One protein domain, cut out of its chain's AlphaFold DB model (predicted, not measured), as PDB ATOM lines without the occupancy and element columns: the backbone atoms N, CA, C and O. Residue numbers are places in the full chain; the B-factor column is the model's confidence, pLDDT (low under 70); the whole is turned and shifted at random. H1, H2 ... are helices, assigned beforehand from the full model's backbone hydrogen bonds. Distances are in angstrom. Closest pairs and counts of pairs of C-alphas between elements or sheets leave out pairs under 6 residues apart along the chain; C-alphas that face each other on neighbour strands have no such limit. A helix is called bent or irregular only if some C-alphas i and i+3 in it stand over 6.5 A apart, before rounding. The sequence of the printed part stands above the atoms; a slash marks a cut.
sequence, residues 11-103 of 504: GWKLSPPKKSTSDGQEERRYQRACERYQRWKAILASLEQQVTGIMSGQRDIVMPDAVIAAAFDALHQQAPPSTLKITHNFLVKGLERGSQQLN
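This is residues 11 to 103 of the 504 residues of an uncharacterized protein of Halomonas meridiana (UniProt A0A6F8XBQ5). Residues 11 to 23 fold back alongside a long helix, H1, whose residues 24 to 26 stick out, and a helical hairpin of H2 and H3 sits near its later half. The 93 printed residues hold three named helices and no named strand: all helix, elongated, 47 by 28 by 20 A, only just loose, close to compact, with radius of gyration of the C-alphas 14.9 A.

Find C-alpha 24 at (-28.902, 6.635, -34.347); H1 runs 35.9 A to residue 48. H2 is residues 65 to 78. H3, residues 81 to 102, 31.2 A, ends at C-alpha 102, (-28.354, 27.698, 1.115); it is irregular, C-alphas 82 and 85 lying 7.3 A apart.

Look at Trp 40 and Thr 87, closest C-alphas of H1 and H3, 7.2 A: close but not clearly touching, steep tilt of 56 degrees, the same way. H1 is likewise close to H2, Leu 47 to Ala 71 the closest C-alphas, 6.8 A. The hairpin H2 and H3 touch with residues 72 to 76 and 84 to 88 alone, closest C-alphas His 76 and Leu 84, 6.8 A, shallow tilt of 25 degrees, opposite ways. Every O i to N i+4 pair is within hydrogen-bond range in H1 and H2, 16 of 18 in H3.

The farthest C-alphas, Ser 22 and Pro 64, are 47.3 A apart. The printed part has no cut; H1 to H2 is a long link. Residues 20 to 22 have pLDDT under 70.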
ATOM      1  N   GLY A  11     -26.818  23.655  -7.803       78.50
ATOM      2  CA  GLY A  11     -27.097  22.594  -6.832       78.50
ATOM      3  C   GLY A  11     -28.130  21.566  -7.308       78.50
ATOM      4  O   GLY A  11     -28.012  20.386  -6.966       78.50
ATOM      5  N   TRP A  12     -29.054  21.944  -8.201       83.38
ATOM      6  CA  TRP A  12     -29.995  21.008  -8.831       83.38
ATOM      7  C   TRP A  12     -29.318  20.033  -9.805       83.38
ATOM      8  O   TRP A  12     -29.895  19.002 -10.135       83.38
ATOM      9  N   LYS A  13     -28.082  20.309 -10.258       83.31
ATOM     10  CA  LYS A  13     -27.368  19.524 -11.290       83.31
ATOM     11  C   LYS A  13     -28.208  19.287 -12.557       83.31
ATOM     12  O   LYS A  13     -28.107  18.242 -13.199       83.31
ATOM     13  N   LEU A  14     -29.035  20.265 -12.917       82.62
ATOM     14  CA  LEU A  14     -29.854  20.250 -14.122       82.62
ATOM     15  C   LEU A  14     -29.143  21.053 -15.219       82.62
ATOM     16  O   LEU A  14     -29.226  22.277 -15.245       82.62
ATOM     17  N   SER A  15     -28.423  20.373 -16.112       79.81
ATOM     18  CA  SER A  15     -27.753  21.001 -17.256       79.81
ATOM     19  C   SER A  15     -28.476  20.686 -18.571       79.81
ATOM     20  O   SER A  15     -28.997  19.576 -18.734       79.81
ATOM     21  N   PRO A  16     -28.527  21.638 -19.523       82.44
ATOM     22  CA  PRO A  16     -29.123  21.385 -20.826       82.44
ATOM     23  C   PRO A  16     -28.311  20.307 -21.567       82.44
ATOM     24  O   PRO A  16     -27.076  20.397 -21.625       82.44
ATOM     25  N   PRO A  17     -28.966  19.276 -22.127       82.69
ATOM     26  CA  PRO A  17     -28.275  18.206 -22.833       82.69
ATOM     27  C   PRO A  17     -27.581  18.751 -24.087       82.69
ATOM     28  O   PRO A  17     -28.170  19.490 -24.877       82.69
ATOM     29  N   LYS A  18     -26.318  18.364 -24.284       81.38
ATOM     30  CA  LYS A  18     -25.522  18.732 -25.462       81.38
ATOM     31  C   LYS A  18     -25.681  17.665 -26.540       81.38
ATOM     32  O   LYS A  18     -25.602  16.476 -26.239       81.38
ATOM     33  N   LYS A  19     -25.901  18.088 -27.784       75.62
ATOM     34  CA  LYS A  19     -25.991  17.177 -28.927       75.62
ATOM     35  C   LYS A  19     -24.583  16.706 -29.308       75.62
ATOM     36  O   LYS A  19     -23.739  17.544 -29.621       75.62
ATOM     37  N   SER A  20     -24.326  15.398 -29.270       67.75
ATOM     38  CA  SER A  20     -23.153  14.792 -29.915       67.75
ATOM     39  C   SER A  20     -23.499  14.406 -31.351       67.75
ATOM     40  O   SER A  20     -24.654  14.127 -31.677       67.75
ATOM     41  N   THR A  21     -22.510  14.444 -32.240       64.44
ATOM     42  CA  THR A  21     -22.657  13.979 -33.619       64.44
ATOM     43  C   THR A  21     -22.259  12.513 -33.750       64.44
ATOM     44  O   THR A  21     -21.151  12.143 -33.369       64.44
ATOM     45  N   SER A  22     -23.119  11.779 -34.461       61.50
ATOM     46  CA  SER A  22     -22.951  10.454 -35.077       61.50
ATOM     47  C   SER A  22     -23.547   9.258 -34.315       61.50
ATOM     48  O   SER A  22     -23.286   9.039 -33.144       61.50
ATOM     49  N   ASP A  23     -24.341   8.479 -35.060       73.12
ATOM     50  CA  ASP A  23     -25.120   7.283 -34.697       73.12
ATOM     51  C   ASP A  23     -26.571   7.493 -34.193       73.12
ATOM     52  O   ASP A  23     -26.906   8.361 -33.387       73.12
ATOM     53  N   GLY A  24     -27.478   6.641 -34.686       77.62
ATOM     54  CA  GLY A  24     -28.902   6.635 -34.347       77.62
ATOM     55  C   GLY A  24     -29.186   6.184 -32.912       77.62
ATOM     56  O   GLY A  24     -30.249   6.499 -32.371       77.62
ATOM     57  N   GLN A  25     -28.257   5.475 -32.257       75.00
ATOM     58  CA  GLN A  25     -28.353   5.213 -30.818       75.00
ATOM     59  C   GLN A  25     -28.080   6.470 -29.985       75.00
ATOM     60  O   GLN A  25     -28.747   6.669 -28.964       75.00
ATOM     61  N   GLU A  26     -27.148   7.323 -30.418       79.44
ATOM     62  CA  GLU A  26     -26.833   8.584 -29.746       79.44
ATOM     63  C   GLU A  26     -27.982   9.583 -29.863       79.44
ATOM     64  O   GLU A  26     -28.382  10.160 -28.856       79.44
ATOM     65  N   GLU A  27     -28.615   9.689 -31.034       81.06
ATOM     66  CA  GLU A  27     -29.793  10.545 -31.222       81.06
ATOM     67  C   GLU A  27     -30.957  10.112 -30.306       81.06
ATOM     68  O   GLU A  27     -31.559  10.938 -29.621       81.06
ATOM     69  N   ARG A  28     -31.220   8.801 -30.168       80.06
ATOM     70  CA  ARG A  28     -32.235   8.293 -29.219       80.06
ATOM     71  C   ARG A  28     -31.861   8.527 -27.755       80.06
ATOM     72  O   ARG A  28     -32.746   8.594 -26.901       80.06
ATOM     73  N   ARG A  29     -30.569   8.546 -27.410       81.12
ATOM     74  CA  ARG A  29     -30.104   8.887 -26.052       81.12
ATOM     75  C   ARG A  29     -30.272  10.382 -25.792       81.12
ATOM     76  O   ARG A  29     -30.745  10.743 -24.718       81.12
ATOM     77  N   TYR A  30     -29.951  11.215 -26.778       83.50
ATOM     78  CA  TYR A  30     -30.128  12.659 -26.734       83.50
ATOM     79  C   TYR A  30     -31.603  13.040 -26.571       83.50
ATOM     80  O   TYR A  30     -31.936  13.764 -25.638       83.50
ATOM     81  N   GLN A  31     -32.506  12.462 -27.370       83.50
ATOM     82  CA  GLN A  31     -33.955  12.675 -27.239       83.50
ATOM     83  C   GLN A  31     -34.464  12.317 -25.835       83.50
ATOM     84  O   GLN A  31     -35.115  13.134 -25.187       83.50
ATOM     85  N   ARG A  32     -34.060  11.157 -25.294       82.25
ATOM     86  CA  ARG A  32     -34.386  10.758 -23.910       82.25
ATOM     87  C   ARG A  32     -33.824  11.717 -22.857       82.25
ATOM     88  O   ARG A  32     -34.434  11.897 -21.802       82.25
ATOM     89  N   ALA A  33     -32.655  12.308 -23.101       82.06
ATOM     90  CA  ALA A  33     -32.067  13.308 -22.214       82.06
ATOM     91  C   ALA A  33     -32.826  14.645 -22.282       82.06
ATOM     92  O   ALA A  33     -33.069  15.248 -21.239       82.06
ATOM     93  N   CYS A  34     -33.260  15.068 -23.473       84.62
ATOM     94  CA  CYS A  34     -34.100  16.250 -23.678       84.62
ATOM     95  C   CYS A  34     -35.461  16.113 -22.989       84.62
ATOM     96  O   CYS A  34     -35.843  16.996 -22.224       84.62
ATOM     97  N   GLU A  35     -36.152  14.988 -23.185       84.00
ATOM     98  CA  GLU A  35     -37.429  14.698 -22.518       84.00
ATOM     99  C   GLU A  35     -37.287  14.727 -20.991       84.00
ATOM    100  O   GLU A  35     -38.120  15.294 -20.281       84.00
ATOM    101  N   ARG A  36     -36.196  14.153 -20.468       83.25
ATOM    102  CA  ARG A  36     -35.896  14.167 -19.032       83.25
ATOM    103  C   ARG A  36     -35.626  15.578 -18.517       83.25
ATOM    104  O   ARG A  36     -36.169  15.944 -17.479       83.25
ATOM    105  N   TYR A  37     -34.818  16.358 -19.233       85.62
ATOM    106  CA  TYR A  37     -34.507  17.744 -18.882       85.62
ATOM    107  C   TYR A  37     -35.774  18.604 -18.834       85.62
ATOM    108  O   TYR A  37     -36.002  19.300 -17.848       85.62
ATOM    109  N   GLN A  38     -36.634  18.504 -19.853       85.31
ATOM    110  CA  GLN A  38     -37.910  19.223 -19.898       85.31
ATOM    111  C   GLN A  38     -38.823  18.832 -18.735       85.31
ATOM    112  O   GLN A  38     -39.394  19.705 -18.084       85.31
ATOM    113  N   ARG A  39     -38.911  17.534 -18.419       83.38
ATOM    114  CA  ARG A  39     -39.710  17.041 -17.291       83.38
ATOM    115  C   ARG A  39     -39.203  17.568 -15.951       83.38
ATOM    116  O   ARG A  39     -39.996  18.058 -15.155       83.38
ATOM    117  N   TRP A  40     -37.898  17.499 -15.699       85.75
ATOM    118  CA  TRP A  40     -37.309  18.020 -14.461       85.75
ATOM    119  C   TRP A  40     -37.459  19.538 -14.349       85.75
ATOM    120  O   TRP A  40     -37.804  20.031 -13.279       85.75
ATOM    121  N   LYS A  41     -37.292  20.273 -15.457       86.56
ATOM    122  CA  LYS A  41     -37.531  21.721 -15.501       86.56
ATOM    123  C   LYS A  41     -38.992  22.064 -15.187       86.56
ATOM    124  O   LYS A  41     -39.231  22.982 -14.413       86.56
ATOM    125  N   ALA A  42     -39.957  21.320 -15.732       85.56
ATOM    126  CA  ALA A  42     -41.381  21.534 -15.467       85.56
ATOM    127  C   ALA A  42     -41.747  21.301 -13.991       85.56
ATOM    128  O   ALA A  42     -42.514  22.066 -13.415       85.56
ATOM    129  N   ILE A  43     -41.157  20.283 -13.361       84.38
ATOM    130  CA  ILE A  43     -41.379  19.984 -11.940       84.38
ATOM    131  C   ILE A  43     -40.789  21.080 -11.050       84.38
ATOM    132  O   ILE A  43     -41.458  21.538 -10.128       84.38
ATOM    133  N   LEU A  44     -39.574  21.549 -11.350       85.31
ATOM    134  CA  LEU A  44     -38.987  22.686 -10.635       85.31
ATOM    135  C   LEU A  44     -39.809  23.962 -10.823       85.31
ATOM    136  O   LEU A  44     -40.007  24.688  -9.859       85.31
ATOM    137  N   ALA A  45     -40.343  24.207 -12.021       85.75
ATOM    138  CA  ALA A  45     -41.224  25.346 -12.272       85.75
ATOM    139  C   ALA A  45     -42.537  25.255 -11.473       85.75
ATOM    140  O   ALA A  45     -43.004  26.260 -10.946       85.75
ATOM    141  N   SER A  46     -43.117  24.058 -11.331       84.12
ATOM    142  CA  SER A  46     -44.291  23.844 -10.474       84.12
ATOM    143  C   SER A  46     -43.986  24.094  -8.997       84.12
ATOM    144  O   SER A  46     -44.857  24.548  -8.262       84.12
ATOM    145  N   LEU A  47     -42.769  23.781  -8.559       83.62
ATOM    146  CA  LEU A  47     -42.335  23.969  -7.179       83.62
ATOM    147  C   LEU A  47     -41.983  25.445  -6.901       83.62
ATOM    148  O   LEU A  47     -42.332  25.967  -5.847       83.62
ATOM    149  N   GLU A  48     -41.425  26.152  -7.889       84.81
ATOM    150  CA  GLU A  48     -41.201  27.607  -7.876       84.81
ATOM    151  C   GLU A  48     -42.511  28.404  -7.757       84.81
ATOM    152  O   GLU A  48     -42.557  29.430  -7.082       84.81
ATOM    153  N   GLN A  49     -43.601  27.930  -8.374       85.38
ATOM    154  CA  GLN A  49     -44.927  28.552  -8.237       85.38
ATOM    155  C   GLN A  49     -45.466  28.498  -6.803       85.38
ATOM    156  O   GLN A  49     -46.261  29.354  -6.419       85.38
ATOM    157  N   GLN A  50     -45.067  27.489  -6.025       82.50
ATOM    158  CA  GLN A  50     -45.514  27.316  -4.644       82.50
ATOM    159  C   GLN A  50     -44.574  27.989  -3.643       82.50
ATOM    160  O   GLN A  50     -45.030  28.494  -2.619       82.50
ATOM    161  N   VAL A  51     -43.272  28.016  -3.937       82.88
ATOM    162  CA  VAL A  51     -42.265  28.703  -3.132       82.88
ATOM    163  C   VAL A  51     -41.281  29.403  -4.064       82.88
ATOM    164  O   VAL A  51     -40.452  28.779  -4.727       82.88
ATOM    165  N   THR A  52     -41.374  30.726  -4.091       84.88
ATOM    166  CA  THR A  52     -40.539  31.581  -4.935       84.88
ATOM    167  C   THR A  52     -39.077  31.531  -4.497       84.88
ATOM    168  O   THR A  52     -38.792  31.650  -3.306       84.88
ATOM    169  N   GLY A  53     -38.150  31.420  -5.447       80.81
ATOM    170  CA  GLY A  53     -36.707  31.464  -5.210       80.81
ATOM    171  C   GLY A  53     -36.009  30.103  -5.139       80.81
ATOM    172  O   GLY A  53     -34.780  30.061  -5.049       80.81
ATOM    173  N   ILE A  54     -36.737  28.987  -5.215       82.62
ATOM    174  CA  ILE A  54     -36.158  27.638  -5.106       82.62
ATOM    175  C   ILE A  54     -35.381  27.248  -6.366       82.62
ATOM    176  O   ILE A  54     -34.293  26.663  -6.298       82.62
ATOM    177  N   MET A  55     -35.920  27.580  -7.534       84.69
ATOM    178  CA  MET A  55     -35.300  27.293  -8.822       84.69
ATOM    179  C   MET A  55     -34.008  28.099  -9.008       84.69
ATOM    180  O   MET A  55     -33.047  27.580  -9.579       84.69
ATOM    181  N   SER A  56     -33.960  29.329  -8.487       83.38
ATOM    182  CA  SER A  56     -32.797  30.227  -8.562       83.38
ATOM    183  C   SER A  56     -31.808  30.082  -7.400       83.38
ATOM    184  O   SER A  56     -30.682  30.570  -7.502       83.38
ATOM    185  N   GLY A  57     -32.167  29.363  -6.331       82.69
ATOM    186  CA  GLY A  57     -31.261  29.093  -5.213       82.69
ATOM    187  C   GLY A  57     -31.149  30.244  -4.211       82.69
ATOM    188  O   GLY A  57     -30.052  30.511  -3.718       82.69
ATOM    189  N   GLN A  58     -32.243  30.956  -3.922       86.00
ATOM    190  CA  GLN A  58     -32.240  31.993  -2.881       86.00
ATOM    191  C   GLN A  58     -31.893  31.391  -1.510       86.00
ATOM    192  O   GLN A  58     -32.199  30.233  -1.237       86.00
ATOM    193  N   ARG A  59     -31.217  32.161  -0.652       85.81
ATOM    194  CA  ARG A  59     -30.824  31.716   0.695       85.81
ATOM    195  C   ARG A  59     -31.976  31.859   1.687       85.81
ATOM    196  O   ARG A  59     -32.859  32.686   1.480       85.81
ATOM    197  N   ASP A  60     -31.928  31.055   2.747       86.75
ATOM    198  CA  ASP A  60     -32.813  31.154   3.917       86.75
ATOM    199  C   ASP A  60     -34.313  30.991   3.592       86.75
ATOM    200  O   ASP A  60     -35.187  31.585   4.225       86.75
ATOM    201  N   ILE A  61     -34.628  30.161   2.592       86.44
ATOM    202  CA  ILE A  61     -36.010  29.825   2.242       86.44
ATOM    203  C   ILE A  61     -36.603  28.908   3.317       86.44
ATOM    204  O   ILE A  61     -36.042  27.855   3.635       86.44
ATOM    205  N   VAL A  62     -37.777  29.280   3.827       85.88
ATOM    206  CA  VAL A  62     -38.584  28.447   4.724       85.88
ATOM    207  C   VAL A  62     -39.704  27.804   3.919       85.88
ATOM    208  O   VAL A  62     -40.547  28.496   3.350       85.88
ATOM    209  N   MET A  63     -39.710  26.475   3.872       85.50
ATOM    210  CA  MET A  63     -40.688  25.691   3.125       85.50
ATOM    211  C   MET A  63     -41.639  25.001   4.105       85.50
ATOM    212  O   MET A  63     -41.194  24.140   4.865       85.50
ATOM    213  N   PRO A  64     -42.940  25.339   4.105       87.12
ATOM    214  CA  PRO A  64     -43.909  24.641   4.938       87.12
ATOM    215  C   PRO A  64     -44.069  23.178   4.507       87.12
ATOM    216  O   PRO A  64     -44.231  22.892   3.319       87.12
ATOM    217  N   ASP A  65     -44.129  22.263   5.473       84.50
ATOM    218  CA  ASP A  65     -44.257  20.817   5.229       84.50
ATOM    219  C   ASP A  65     -45.459  20.461   4.342       84.50
ATOM    220  O   ASP A  65     -45.366  19.582   3.489       84.50
ATOM    221  N   ALA A  66     -46.574  21.186   4.487       85.12
ATOM    222  CA  ALA A  66     -47.779  20.984   3.684       85.12
ATOM    223  C   ALA A  66     -47.548  21.227   2.181       85.12
ATOM    224  O   ALA A  66     -48.144  20.547   1.347       85.12
ATOM    225  N   VAL A  67     -46.671  22.174   1.833       84.50
ATOM    226  CA  VAL A  67     -46.344  22.508   0.439       84.50
ATOM    227  C   VAL A  67     -45.476  21.411  -0.172       84.50
ATOM    228  O   VAL A  67     -45.746  20.942  -1.275       84.50
ATOM    229  N   ILE A  68     -44.481  20.934   0.578       85.94
ATOM    230  CA  ILE A  68     -43.614  19.835   0.143       85.94
ATOM    231  C   ILE A  68     -44.404  18.535   0.012       85.94
ATOM    232  O   ILE A  68     -44.288  17.858  -1.007       85.94
ATOM    233  N   ALA A  69     -45.254  18.208   0.987       85.19
ATOM    234  CA  ALA A  69     -46.120  17.037   0.920       85.19
ATOM    235  C   ALA A  69     -47.020  17.081  -0.326       85.19
ATOM    236  O   ALA A  69     -47.014  16.136  -1.111       85.19
ATOM    237  N   ALA A  70     -47.690  18.210  -0.584       85.31
ATOM    238  CA  ALA A  70     -48.537  18.374  -1.765       85.31
ATOM    239  C   ALA A  70     -47.756  18.258  -3.088       85.31
ATOM    240  O   ALA A  70     -48.240  17.643  -4.041       85.31
ATOM    241  N   ALA A  71     -46.540  18.812  -3.159       84.69
ATOM    242  CA  ALA A  71     -45.689  18.718  -4.345       84.69
ATOM    243  C   ALA A  71     -45.242  17.272  -4.624       84.69
ATOM    244  O   ALA A  71     -45.280  16.815  -5.771       84.69
ATOM    245  N   PHE A  72     -44.848  16.531  -3.586       87.69
ATOM    246  CA  PHE A  72     -44.484  15.124  -3.725       87.69
ATOM    247  C   PHE A  72     -45.710  14.245  -4.008       87.69
ATOM    248  O   PHE A  72     -45.610  13.345  -4.838       87.69
ATOM    249  N   ASP A  73     -46.874  14.507  -3.416       87.38
ATOM    250  CA  ASP A  73     -48.114  13.777  -3.714       87.38
ATOM    251  C   ASP A  73     -48.551  13.971  -5.170       87.38
ATOM    252  O   ASP A  73     -48.858  12.998  -5.865       87.38
ATOM    253  N   ALA A  74     -48.490  15.206  -5.681       85.38
ATOM    254  CA  ALA A  74     -48.746  15.496  -7.089       85.38
ATOM    255  C   ALA A  74     -47.767  14.746  -8.010       85.38
ATOM    256  O   ALA A  74     -48.177  14.170  -9.022       85.38
ATOM    257  N   LEU A  75     -46.484  14.675  -7.633       86.25
ATOM    258  CA  LEU A  75     -45.480  13.895  -8.357       86.25
ATOM    259  C   LEU A  75     -45.820  12.400  -8.364       86.25
ATOM    260  O   LEU A  75     -45.720  11.771  -9.417       86.25
ATOM    261  N   HIS A  76     -46.240  11.827  -7.232       84.88
ATOM    262  CA  HIS A  76     -46.606  10.410  -7.154       84.88
ATOM    263  C   HIS A  76     -47.855  10.069  -7.984       84.88
ATOM    264  O   HIS A  76     -47.940   8.960  -8.506       84.88
ATOM    265  N   GLN A  77     -48.793  11.009  -8.148       85.06
ATOM    266  CA  GLN A  77     -50.003  10.810  -8.957       85.06
ATOM    267  C   GLN A  77     -49.766  10.984 -10.464       85.06
ATOM    268  O   GLN A  77     -50.391  10.294 -11.269       85.06
ATOM    269  N   GLN A  78     -48.882  11.902 -10.864       81.94
ATOM    270  CA  GLN A  78     -48.683  12.267 -12.272       81.94
ATOM    271  C   GLN A  78     -47.517  11.525 -12.942       81.94
ATOM    272  O   GLN A  78     -47.496  11.374 -14.166       81.94
ATOM    273  N   ALA A  79     -46.516  11.073 -12.176       80.00
ATOM    274  CA  ALA A  79     -45.332  10.438 -12.741       80.00
ATOM    275  C   ALA A  79     -45.567   8.947 -13.047       80.00
ATOM    276  O   ALA A  79     -46.022   8.197 -12.181       80.00
ATOM    277  N   PRO A  80     -45.170   8.449 -14.236       80.31
ATOM    278  CA  PRO A  80     -45.257   7.025 -14.527       80.31
ATOM    279  C   PRO A  80     -44.283   6.228 -13.637       80.31
ATOM    280  O   PRO A  80     -43.153   6.695 -13.409       80.31
ATOM    281  N   PRO A  81     -44.648   5.000 -13.202       76.69
ATOM    282  CA  PRO A  81     -43.877   4.211 -12.232       76.69
ATOM    283  C   PRO A  81     -42.399   4.020 -12.599       76.69
ATOM    284  O   PRO A  81     -41.525   4.070 -11.737       76.69
ATOM    285  N   SER A  82     -42.096   3.881 -13.894       75.94
ATOM    286  CA  SER A  82     -40.734   3.702 -14.414       75.94
ATOM    287  C   SER A  82     -39.813   4.910 -14.199       75.94
ATOM    288  O   SER A  82     -38.592   4.762 -14.208       75.94
ATOM    289  N   THR A  83     -40.368   6.109 -13.998       81.19
ATOM    290  CA  THR A  83     -39.595   7.358 -13.846       81.19
ATOM    291  C   THR A  83     -39.787   8.043 -12.496       81.19
ATOM    292  O   THR A  83     -39.036   8.966 -12.169       81.19
ATOM    293  N   LEU A  84     -40.744   7.568 -11.699       85.94
ATOM    294  CA  LEU A  84     -41.105   8.121 -10.400       85.94
ATOM    295  C   LEU A  84     -39.911   8.117  -9.440       85.94
ATOM    296  O   LEU A  84     -39.544   9.172  -8.937       85.94
ATOM    297  N   LYS A  85     -39.212   6.982  -9.290       85.12
ATOM    298  CA  LYS A  85     -38.011   6.876  -8.436       85.12
ATOM    299  C   LYS A  85     -36.938   7.900  -8.799       85.12
ATOM    300  O   LYS A  85     -36.378   8.559  -7.931       85.12
ATOM    301  N   ILE A  86     -36.628   8.011 -10.091       85.25
ATOM    302  CA  ILE A  86     -35.561   8.892 -10.581       85.25
ATOM    303  C   ILE A  86     -35.920  10.350 -10.281       85.25
ATOM    304  O   ILE A  86     -35.076  11.117  -9.828       85.25
ATOM    305  N   THR A  87     -37.176  10.716 -10.521       85.56
ATOM    306  CA  THR A  87     -37.675  12.085 -10.369       85.56
ATOM    307  C   THR A  87     -37.826  12.474  -8.897       85.56
ATOM    308  O   THR A  87     -37.389  13.549  -8.501       85.56
ATOM    309  N   HIS A  88     -38.349  11.569  -8.070       89.31
ATOM    310  CA  HIS A  88     -38.429  11.726  -6.620       89.31
ATOM    311  C   HIS A  88     -37.030  11.935  -6.021       89.31
ATOM    312  O   HIS A  88     -36.780  12.927  -5.341       89.31
ATOM    313  N   ASN A  89     -36.077  11.050  -6.335       89.00
ATOM    314  CA  ASN A  89     -34.720  11.131  -5.785       89.00
ATOM    315  C   ASN A  89     -33.933  12.338  -6.315       89.00
ATOM    316  O   ASN A  89     -32.994  12.786  -5.661       89.00
ATOM    317  N   PHE A  90     -34.285  12.859  -7.494       88.62
ATOM    318  CA  PHE A  90     -33.743  14.118  -8.002       88.62
ATOM    319  C   PHE A  90     -34.157  15.297  -7.108       88.62
ATOM    320  O   PHE A  90     -33.288  16.070  -6.706       88.62
ATOM    321  N   LEU A  91     -35.443  15.392  -6.744       88.69
ATOM    322  CA  LEU A  91     -35.938  16.446  -5.854       88.69
ATOM    323  C   LEU A  91     -35.351  16.340  -4.448       88.69
ATOM    324  O   LEU A  91     -34.839  17.335  -3.941       88.69
ATOM    325  N   VAL A  92     -35.352  15.138  -3.862       89.75
ATOM    326  CA  VAL A  92     -34.768  14.886  -2.530       89.75
ATOM    327  C   VAL A  92     -33.320  15.375  -2.476       89.75
ATOM    328  O   VAL A  92     -32.986  16.208  -1.642       89.75
ATOM    329  N   LYS A  93     -32.482  14.972  -3.440       89.19
ATOM    330  CA  LYS A  93     -31.069  15.389  -3.487       89.19
ATOM    331  C   LYS A  93     -30.872  16.891  -3.670       89.19
ATOM    332  O   LYS A  93     -29.851  17.428  -3.245       89.19
ATOM    333  N   GLY A  94     -31.778  17.564  -4.375       87.19
ATOM    334  CA  GLY A  94     -31.701  19.011  -4.542       87.19
ATOM    335  C   GLY A  94     -32.117  19.770  -3.282       87.19
ATOM    336  O   GLY A  94     -31.439  20.725  -2.915       87.19
ATOM    337  N   LEU A  95     -33.145  19.295  -2.570       88.62
ATOM    338  CA  LEU A  95     -33.550  19.834  -1.267       88.62
ATOM    339  C   LEU A  95     -32.481  19.596  -0.190       88.62
ATOM    340  O   LEU A  95     -32.178  20.520   0.560       88.62
ATOM    341  N   GLU A  96     -31.848  18.418  -0.160       89.25
ATOM    342  CA  GLU A  96     -30.700  18.122   0.719       89.25
ATOM    343  C   GLU A  96     -29.563  19.119   0.508       89.25
ATOM    344  O   GLU A  96     -29.075  19.726   1.462       89.25
ATOM    345  N   ARG A  97     -29.177  19.354  -0.751       88.88
ATOM    346  CA  ARG A  97     -28.144  20.345  -1.065       88.88
ATOM    347  C   ARG A  97     -28.575  21.752  -0.697       88.88
ATOM    348  O   ARG A  97     -27.741  22.517  -0.238       88.88
ATOM    349  N   GLY A  98     -29.832  22.119  -0.926       87.00
ATOM    350  CA  GLY A  98     -30.328  23.453  -0.595       87.00
ATOM    351  C   GLY A  98     -30.347  23.703   0.912       87.00
ATOM    352  O   GLY A  98     -29.932  24.766   1.365       87.00
ATOM    353  N   SER A  99     -30.708  22.692   1.704       88.06
ATOM    354  CA  SER A  99     -30.597  22.745   3.164       88.06
ATOM    355  C   SER A  99     -29.140  22.917   3.612       88.06
ATOM    356  O   SER A  99     -28.848  23.802   4.410       88.06
ATOM    357  N   GLN A 100     -28.205  22.164   3.022       87.56
ATOM    358  CA  GLN A 100     -26.779  22.233   3.368       87.56
ATOM    359  C   GLN A 100     -26.075  23.520   2.897       87.56
ATOM    360  O   GLN A 100     -25.256  24.074   3.620       87.56
ATOM    361  N   GLN A 101     -26.348  23.983   1.673       88.62
ATOM    362  CA  GLN A 101     -25.568  25.034   0.997       88.62
ATOM    363  C   GLN A 101     -26.227  26.416   1.050       88.62
ATOM    364  O   GLN A 101     -25.538  27.430   0.939       88.62
ATOM    365  N   LEU A 102     -27.557  26.467   1.167       87.38
ATOM    366  CA  LEU A 102     -28.354  27.698   1.115       87.38
ATOM    367  C   LEU A 102     -29.171  27.931   2.392       87.38
ATOM    368  O   LEU A 102     -29.946  28.887   2.438       87.38
ATOM    369  N   ASN A 103     -28.981  27.085   3.411       87.19
ATOM    370  CA  ASN A 103     -29.661  27.156   4.703       87.19
ATOM    371  C   ASN A 103     -31.197  27.077   4.586       87.19
ATOM    372  O   ASN A 103     -31.938  27.760   5.292       87.19
TER     373      ASN A 103